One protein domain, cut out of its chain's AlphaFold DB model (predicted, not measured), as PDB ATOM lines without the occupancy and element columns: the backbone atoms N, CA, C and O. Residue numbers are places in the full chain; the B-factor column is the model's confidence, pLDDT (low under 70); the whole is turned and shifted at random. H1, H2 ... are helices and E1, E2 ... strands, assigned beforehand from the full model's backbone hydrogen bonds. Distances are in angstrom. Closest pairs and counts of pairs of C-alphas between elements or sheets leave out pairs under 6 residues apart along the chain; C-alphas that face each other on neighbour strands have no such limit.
ATOM      1  N   GLU A  61     165.195 140.291 177.235       89.12
ATOM      2  CA  GLU A  61     165.229 139.388 176.075       89.12
ATOM      3  C   GLU A  61     166.439 139.643 175.163       89.12
ATOM      4  O   GLU A  61     166.939 138.715 174.512       89.12
ATOM      5  N   GLN A  62     166.901 140.897 175.112       86.25
ATOM      6  CA  GLN A  62     168.083 141.306 174.351       86.25
ATOM      7  C   GLN A  62     169.381 140.954 175.083       86.25
ATOM      8  O   GLN A  62     170.342 140.533 174.447       86.25
ATOM      9  N   THR A  63     169.414 141.127 176.406       89.25
ATOM     10  CA  THR A  63     170.637 140.959 177.213       89.25
ATOM     11  C   THR A  63     170.797 139.559 177.799       89.25
ATOM     12  O   THR A  63     171.922 139.110 178.003       89.25
ATOM     13  N   GLY A  64     169.687 138.872 178.070       89.62
ATOM     14  CA  GLY A  64     169.637 137.671 178.901       89.62
ATOM     15  C   GLY A  64     169.651 137.948 180.410       89.62
ATOM     16  O   GLY A  64     169.590 137.004 181.194       89.62
ATOM     17  N   ILE A  65     169.706 139.217 180.841       91.50
ATOM     18  CA  ILE A  65     169.734 139.597 182.260       91.50
ATOM     19  C   ILE A  65     168.311 139.869 182.752       91.50
ATOM     20  O   ILE A  65     167.649 140.800 182.303       91.50
ATOM     21  N   THR A  66     167.866 139.080 183.725       92.62
ATOM     22  CA  THR A  66     166.537 139.165 184.362       92.62
ATOM     23  C   THR A  66     166.599 139.580 185.835       92.62
ATOM     24  O   THR A  66     165.564 139.767 186.476       92.62
ATOM     25  N   PHE A  67     167.805 139.719 186.385       93.25
ATOM     26  CA  PHE A  67     168.036 140.017 187.790       93.25
ATOM     27  C   PHE A  67     167.441 141.365 188.198       93.25
ATOM     28  O   PHE A  67     167.551 142.363 187.486       93.25
ATOM     29  N   THR A  68     166.864 141.402 189.397       91.56
ATOM     30  CA  THR A  68     166.398 142.628 190.042       91.56
ATOM     31  C   THR A  68     166.902 142.642 191.477       91.56
ATOM     32  O   THR A  68     166.627 141.718 192.240       91.56
ATOM     33  N   ASN A  69     167.612 143.705 191.860       92.56
ATOM     34  CA  ASN A  69     167.978 143.925 193.253       92.56
ATOM     35  C   ASN A  69     166.751 144.429 194.022       92.56
ATOM     36  O   ASN A  69     166.427 145.617 193.977       92.56
ATOM     37  N   ILE A  70     166.051 143.517 194.688       93.50
ATOM     38  CA  ILE A  70     164.874 143.842 195.490       93.50
ATOM     39  C   ILE A  70     165.343 144.263 196.886       93.50
ATOM     40  O   ILE A  70     166.218 143.626 197.467       93.50
ATOM     41  N   LEU A  71     164.744 145.323 197.426       92.44
ATOM     42  CA  LEU A  71     164.930 145.764 198.806       92.44
ATOM     43  C   LEU A  71     163.555 145.965 199.437       92.44
ATOM     44  O   LEU A  71     162.740 146.732 198.927       92.44
ATOM     45  N   GLU A  72     163.297 145.279 200.547       93.00
ATOM     46  CA  GLU A  72     162.087 145.513 201.336       93.00
ATOM     47  C   GLU A  72     162.112 146.909 201.961       93.00
ATOM     48  O   GLU A  72     163.099 147.306 202.582       93.00
ATOM     49  N   GLU A  73     160.997 147.631 201.846       92.38
ATOM     50  CA  GLU A  73     160.879 149.029 202.270       92.38
ATOM     51  C   GLU A  73     161.274 149.228 203.736       92.38
ATOM     52  O   GLU A  73     162.171 150.014 204.025       92.38
ATOM     53  N   ARG A  74     160.716 148.425 204.653       94.12
ATOM     54  CA  ARG A  74     161.054 148.479 206.086       94.12
ATOM     55  C   ARG A  74     162.553 148.272 206.346       94.12
ATOM     56  O   ARG A  74     163.120 148.896 207.242       94.12
ATOM     57  N   THR A  75     163.200 147.396 205.579       92.00
ATOM     58  CA  THR A  75     164.642 147.129 205.697       92.00
ATOM     59  C   THR A  75     165.453 148.326 205.201       92.00
ATOM     60  O   THR A  75     166.413 148.733 205.857       92.00
ATOM     61  N   GLY A  76     165.033 148.946 204.095       93.75
ATOM     62  CA  GLY A  76     165.626 150.186 203.590       93.75
ATOM     63  C   GLY A  76     165.415 151.390 204.515       93.75
ATOM     64  O   GLY A  76     166.321 152.205 204.680       93.75
ATOM     65  N   GLU A  77     164.260 151.501 205.171       95.31
ATOM     66  CA  GLU A  77     163.992 152.539 206.175       95.31
ATOM     67  C   GLU A  77     164.910 152.396 207.392       95.31
ATOM     68  O   GLU A  77     165.472 153.385 207.869       95.31
ATOM     69  N   ALA A  78     165.097 151.159 207.866       95.31
ATOM     70  CA  ALA A  78     165.973 150.854 208.993       95.31
ATOM     71  C   ALA A  78     167.459 151.085 208.667       95.31
ATOM     72  O   ALA A  78     168.230 151.468 209.548       95.31
ATOM     73  N   ASN A  79     167.868 150.879 207.410       93.88
ATOM     74  CA  ASN A  79     169.218 151.176 206.942       93.88
ATOM     75  C   ASN A  79     169.208 151.786 205.535       93.88
ATOM     76  O   ASN A  79     169.281 151.092 204.519       93.88
ATOM     77  N   ARG A  80     169.223 153.121 205.488       92.81
ATOM     78  CA  ARG A  80     169.156 153.875 204.231       92.81
ATOM     79  C   ARG A  80     170.349 153.669 203.299       92.81
ATOM     80  O   ARG A  80     170.226 153.971 202.115       92.81
ATOM     81  N   VAL A  81     171.480 153.153 203.790       93.50
ATOM     82  CA  VAL A  81     172.644 152.837 202.942       93.50
ATOM     83  C   VAL A  81     172.300 151.746 201.928       93.50
ATOM     84  O   VAL A  81     172.842 151.753 200.825       93.50
ATOM     85  N   LEU A  82     171.351 150.859 202.246       92.38
ATOM     86  CA  LEU A  82     170.939 149.773 201.355       92.38
ATOM     87  C   LEU A  82     170.307 150.289 200.051       92.38
ATOM     88  O   LEU A  82     170.423 149.632 199.023       92.38
ATOM     89  N   PHE A  83     169.728 151.495 200.027       90.69
ATOM     90  CA  PHE A  83     169.212 152.089 198.784       90.69
ATOM     91  C   PHE A  83     170.302 152.410 197.750       90.69
ATOM     92  O   PHE A  83     169.983 152.617 196.581       90.69
ATOM     93  N   ASN A  84     171.581 152.406 198.141       91.62
ATOM     94  CA  ASN A  84     172.695 152.568 197.206       91.62
ATOM     95  C   ASN A  84     172.954 151.304 196.361       91.62
ATOM     96  O   ASN A  84     173.687 151.374 195.377       91.62
ATOM     97  N   GLY A  85     172.353 150.160 196.716       91.06
ATOM     98  CA  GLY A  85     172.512 148.883 196.017       91.06
ATOM     99  C   GLY A  85     173.496 147.916 196.688       91.06
ATOM    100  O   GLY A  85     174.042 148.199 197.750       91.06
ATOM    101  N   SER A  86     173.696 146.750 196.060       92.12
ATOM    102  CA  SER A  86     174.497 145.631 196.603       92.12
ATOM    103  C   SER A  86     175.846 145.415 195.891       92.12
ATOM    104  O   SER A  86     176.662 144.600 196.312       92.12
ATOM    105  N   GLY A  87     176.100 146.150 194.803       93.50
ATOM    106  CA  GLY A  87     177.317 146.028 193.998       93.50
ATOM    107  C   GLY A  87     177.234 145.009 192.854       93.50
ATOM    108  O   GLY A  87     176.271 144.253 192.712       93.50
ATOM    109  N   VAL A  88     178.261 145.043 192.004       95.88
ATOM    110  CA  VAL A  88     178.439 144.204 190.812       95.88
ATOM    111  C   VAL A  88     179.923 143.887 190.652       95.88
ATOM    112  O   VAL A  88     180.770 144.734 190.947       95.88
ATOM    113  N   ALA A  89     180.240 142.691 190.165       95.88
ATOM    114  CA  ALA A  89     181.584 142.320 189.738       95.88
ATOM    115  C   ALA A  89     181.549 141.778 188.305       95.88
ATOM    116  O   ALA A  89     180.564 141.171 187.886       95.88
ATOM    117  N   VAL A  90     182.628 142.013 187.560       95.00
ATOM    118  CA  VAL A  90     182.801 141.533 186.186       95.00
ATOM    119  C   VAL A  90     184.158 140.854 186.080       95.00
ATOM    120  O   VAL A  90     185.160 141.415 186.525       95.00
ATOM    121  N   GLY A  91     184.193 139.661 185.497       90.88
ATOM    122  CA  GLY A  91     185.418 138.883 185.343       90.88
ATOM    123  C   GLY A  91     185.162 137.562 184.632       90.88
ATOM    124  O   GLY A  91     184.026 137.124 184.550       90.88
ATOM    125  N   ASP A  92     186.223 136.961 184.113       91.94
ATOM    126  CA  ASP A  92     186.201 135.635 183.492       91.94
ATOM    127  C   ASP A  92     186.237 134.572 184.599       91.94
ATOM    128  O   ASP A  92     187.301 134.317 185.177       91.94
ATOM    129  N   TYR A  93     185.069 134.057 185.004       91.75
ATOM    130  CA  TYR A  93     184.993 133.177 186.181       91.75
ATOM    131  C   TYR A  93     185.356 131.726 185.852       91.75
ATOM    132  O   TYR A  93     185.790 131.001 186.754       91.75
ATOM    133  N   ASP A  94     185.159 131.296 184.603       91.44
ATOM    134  CA  ASP A  94     185.396 129.916 184.167       91.44
ATOM    135  C   ASP A  94     186.602 129.736 183.234       91.44
ATOM    136  O   ASP A  94     186.968 128.599 182.921       91.44
ATOM    137  N   GLY A  95     187.297 130.822 182.900       89.94
ATOM    138  CA  GLY A  95     188.554 130.804 182.161       89.94
ATOM    139  C   GLY A  95     188.378 130.657 180.652       89.94
ATOM    140  O   GLY A  95     189.326 130.237 179.982       89.94
ATOM    141  N   ASP A  96     187.194 130.951 180.110       86.81
ATOM    142  CA  ASP A  96     186.923 130.865 178.670       86.81
ATOM    143  C   ASP A  96     187.336 132.127 177.886       86.81
ATOM    144  O   ASP A  96     187.249 132.172 176.652       86.81
ATOM    145  N   GLY A  97     187.877 133.127 178.585       86.94
ATOM    146  CA  GLY A  97     188.363 134.378 178.018       86.94
ATOM    147  C   GLY A  97     187.270 135.420 177.790       86.94
ATOM    148  O   GLY A  97     187.585 136.507 177.274       86.94
ATOM    149  N   LEU A  98     186.019 135.123 178.155       87.44
ATOM    150  CA  LEU A  98     184.887 136.044 178.117       87.44
ATOM    151  C   LEU A  98     184.622 136.625 179.508       87.44
ATOM    152  O   LEU A  98     184.897 136.027 180.534       87.44
ATOM    153  N   ALA A  99     184.119 137.858 179.549       90.31
ATOM    154  CA  ALA A  99     183.790 138.508 180.810       90.31
ATOM    155  C   ALA A  99     182.361 138.156 181.237       90.31
ATOM    156  O   ALA A  99     181.419 138.489 180.510       90.31
ATOM    157  N   ASP A 100     182.221 137.572 182.422       93.38
ATOM    158  CA  ASP A 100     180.961 137.232 183.082       93.38
ATOM    159  C   ASP A 100     180.556 138.298 184.104       93.38
ATOM    160  O   ASP A 100     181.361 139.150 184.492       93.38
ATOM    161  N   ILE A 101     179.298 138.267 184.554       95.19
ATOM    162  CA  ILE A 101     178.732 139.284 185.454       95.19
ATOM    163  C   ILE A 101     178.171 138.632 186.716       95.19
ATOM    164  O   ILE A 101     177.263 137.809 186.644       95.19
ATOM    165  N   TYR A 102     178.635 139.075 187.883       96.19
ATOM    166  CA  TYR A 102     178.068 138.721 189.182       96.19
ATOM    167  C   TYR A 102     177.299 139.900 189.784       96.19
ATOM    168  O   TYR A 102     177.849 140.991 189.944       96.19
ATOM    169  N   LEU A 103     176.034 139.676 190.140       95.31
ATOM    170  CA  LEU A 103     175.131 140.666 190.722       95.31
ATOM    171  C   LEU A 103     174.738 140.254 192.137       95.31
ATOM    172  O   LEU A 103     174.209 139.161 192.361       95.31
ATOM    173  N   CYS A 104     174.974 141.152 193.088       94.81
ATOM    174  CA  CYS A 104     174.592 140.948 194.475       94.81
ATOM    175  C   CYS A 104     173.140 141.406 194.694       94.81
ATOM    176  O   CYS A 104     172.733 142.473 194.226       94.81
ATOM    177  N   GLY A 105     172.355 140.617 195.422       92.75
ATOM    178  CA  GLY A 105     171.020 140.986 195.892       92.75
ATOM    179  C   GLY A 105     171.071 141.482 197.333       92.75
ATOM    180  O   GLY A 105     171.847 140.975 198.137       92.75
ATOM    181  N   LEU A 106     170.273 142.495 197.666       91.81
ATOM    182  CA  LEU A 106     170.043 142.917 199.053       91.81
ATOM    183  C   LEU A 106     169.028 141.992 199.722       91.81
ATOM    184  O   LEU A 106     169.254 141.506 200.828       91.81
ATOM    185  N   ASN A 107     167.945 141.699 199.002       86.69
ATOM    186  CA  ASN A 107     166.983 140.671 199.354       86.69
ATOM    187  C   ASN A 107     166.964 139.612 198.245       86.69
ATOM    188  O   ASN A 107     166.932 139.932 197.057       86.69
ATOM    189  N   GLY A 108     166.947 138.337 198.633       82.38
ATOM    190  CA  GLY A 108     166.942 137.213 197.696       82.38
ATOM    191  C   GLY A 108     168.336 136.660 197.394       82.38
ATOM    192  O   GLY A 108     169.229 136.705 198.236       82.38
ATOM    193  N   SER A 109     168.485 136.049 196.218       89.38
ATOM    194  CA  SER A 109     169.726 135.382 195.801       89.38
ATOM    195  C   SER A 109     170.583 136.289 194.925       89.38
ATOM    196  O   SER A 109     170.059 137.064 194.127       89.38
ATOM    197  N   ASN A 110     171.901 136.137 195.035       93.75
ATOM    198  CA  ASN A 110     172.846 136.694 194.071       93.75
ATOM    199  C   ASN A 110     172.755 135.917 192.748       93.75
ATOM    200  O   ASN A 110     172.384 134.740 192.749       93.75
ATOM    201  N   ALA A 111     173.131 136.552 191.641       94.62
ATOM    202  CA  ALA A 111     173.083 135.949 190.312       94.62
ATOM    203  C   ALA A 111     174.445 136.031 189.613       94.62
ATOM    204  O   ALA A 111     175.101 137.069 189.649       94.62
ATOM    205  N   LEU A 112     174.851 134.941 188.955       95.25
ATOM    206  CA  LEU A 112     176.025 134.890 188.084       95.25
ATOM    207  C   LEU A 112     175.564 134.642 186.648       95.25
ATOM    208  O   LEU A 112     175.037 133.572 186.339       95.25
ATOM    209  N   TYR A 113     175.783 135.618 185.777       94.31
ATOM    210  CA  TYR A 113     175.491 135.550 184.354       94.31
ATOM    211  C   TYR A 113     176.757 135.208 183.582       94.31
ATOM    212  O   TYR A 113     177.685 136.017 183.533       94.31
ATOM    213  N   LYS A 114     176.757 134.028 182.960       93.56
ATOM    214  CA  LYS A 114     177.810 133.592 182.052       93.56
ATOM    215  C   LYS A 114     177.655 134.273 180.694       93.56
ATOM    216  O   LYS A 114     176.552 134.314 180.138       93.56
ATOM    217  N   ASN A 115     178.762 134.748 180.145       90.56
ATOM    218  CA  ASN A 115     178.854 135.256 178.792       90.56
ATOM    219  C   ASN A 115     179.104 134.134 177.790       90.56
ATOM    220  O   ASN A 115     179.966 133.289 177.977       90.56
ATOM    221  N   LEU A 116     178.315 134.123 176.717       88.00
ATOM    222  CA  LEU A 116     178.383 133.098 175.678       88.00
ATOM    223  C   LEU A 116     179.010 133.616 174.369       88.00
ATOM    224  O   LEU A 116     179.124 132.879 173.393       88.00
ATOM    225  N   GLY A 117     179.470 134.871 174.346       81.88
ATOM    226  CA  GLY A 117     180.208 135.458 173.230       81.88
ATOM    227  C   GLY A 117     179.329 136.188 172.212       81.88
ATOM    228  O   GLY A 117     178.123 136.321 172.352       81.88
ATOM    229  N   VAL A 118     179.949 136.700 171.143       65.31
ATOM    230  CA  VAL A 118     179.366 137.703 170.215       65.31
ATOM    231  C   VAL A 118     178.099 137.225 169.479       65.31
ATOM    232  O   VAL A 118     177.391 138.032 168.876       65.31
ATOM    233  N   ARG A 119     177.790 135.925 169.518       54.16
ATOM    234  CA  ARG A 119     176.598 135.341 168.886       54.16
ATOM    235  C   ARG A 119     175.534 134.875 169.877       54.16
ATOM    236  O   ARG A 119     174.406 134.652 169.447       54.16
ATOM    237  N   ASP A 120     175.855 134.809 171.165       55.09
ATOM    238  CA  ASP A 120     175.003 134.206 172.180       55.09
ATOM    239  C   ASP A 120     174.814 135.155 173.380       55.09
ATOM    240  O   ASP A 120     175.714 135.873 173.808       55.09
ATOM    241  N   ARG A 121     173.585 135.210 173.900       62.62
ATOM    242  CA  ARG A 121     173.194 136.085 175.023       62.62
ATOM    243  C   ARG A 121     173.859 135.646 176.328       62.62
ATOM    244  O   ARG A 121     174.295 134.505 176.441       62.62
ATOM    245  N   LEU A 122     173.846 136.513 177.343       67.75
ATOM    246  CA  LEU A 122     174.190 136.078 178.695       67.75
ATOM    247  C   LEU A 122     173.172 135.030 179.170       67.75
ATOM    248  O   LEU A 122     171.974 135.155 178.904       67.75
ATOM    249  N   GLN A 123     173.636 134.003 179.873       70.00
ATOM    250  CA  GLN A 123     172.768 133.024 180.527       70.00
ATOM    251  C   GLN A 123     173.043 133.013 182.022       70.00
ATOM    252  O   GLN A 123     174.190 133.060 182.456       70.00
ATOM    253  N   GLU A 124     171.985 132.932 182.822       61.00
ATOM    254  CA  GLU A 124     172.131 132.724 184.256       61.00
ATOM    255  C   GLU A 124     172.751 131.339 184.497       61.00
ATOM    256  O   GLU A 124     172.161 130.306 184.169       61.00
ATOM    257  N   SER A 125     173.954 131.308 185.065       55.56
ATOM    258  CA  SER A 125     174.529 130.068 185.572       55.56
ATOM    259  C   SER A 125     173.836 129.756 186.899       55.56
ATOM    260  O   SER A 125     173.873 130.536 187.854       55.56
ATOM    261  N   ILE A 126     173.118 128.634 186.949       47.66
ATOM    262  CA  ILE A 126     172.364 128.221 188.135       47.66
ATOM    263  C   ILE A 126     173.366 127.788 189.214       47.66
ATOM    264  O   ILE A 126     173.654 126.604 189.368       47.66
TER     265      ILE A 126
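AT A GLANCE: This is residues 61 to 126 of the 137 residues of the protein "VCBS repeat-containing protein" of Verrucomicrobia bacterium (UniProt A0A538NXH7). Little regular structure is here: a small, twisted sheet of four strands, with two short helices, H1 and H2, beyond one end of it. Residues 61 to 72, with no named element, run lengthwise to H1. The 66 printed residues hold H1, H2, E1, E2, E3, E4 in chain order, 26 residues in a mixed class; the antiparallel sheet's order is E1 E2 E3 E4. It is loose, radius of gyration of the C-alphas 14.0 A, spanning 43 by 23 by 18 A.

IN THESE COORDINATES: H1 is residues 73 to 78, from C-alpha 73 at (160.879, 149.029, 202.270), and H2 80 to 84. E1 is 88 to 91, 10.3 A; E2 100 to 103, 10.2 A; E3 111 to 114, 9.8 A; E4 123 to 125, ending at C-alpha 125 (174.529, 130.068, 185.572).

HOW THE PARTS SIT: The strands form a meander, each the antiparallel neighbour of the one before, in hairpins: N 89 and O 102 are 2.9 A apart, N 103 and O 111 2.8 A, N 114 and O 123 2.8 A, within hydrogen-bond range. H1 and H2 are not on the sheet; they are close but not clearly touching, the closest C-alphas, of Gly 76 and Leu 82, 5.8 A apart. Every O i to N i+4 pair is within range in H1, 0 of 1 in H2, where 2 of 2 O i to N i+3 pairs are.

THE WHOLE: The farthest C-alphas, of Ala 78 and Arg 119, are 44.3 A apart. The printed part has no cut and no long link. Residues 118 to 122 and 124 to 126 have pLDDT under 70.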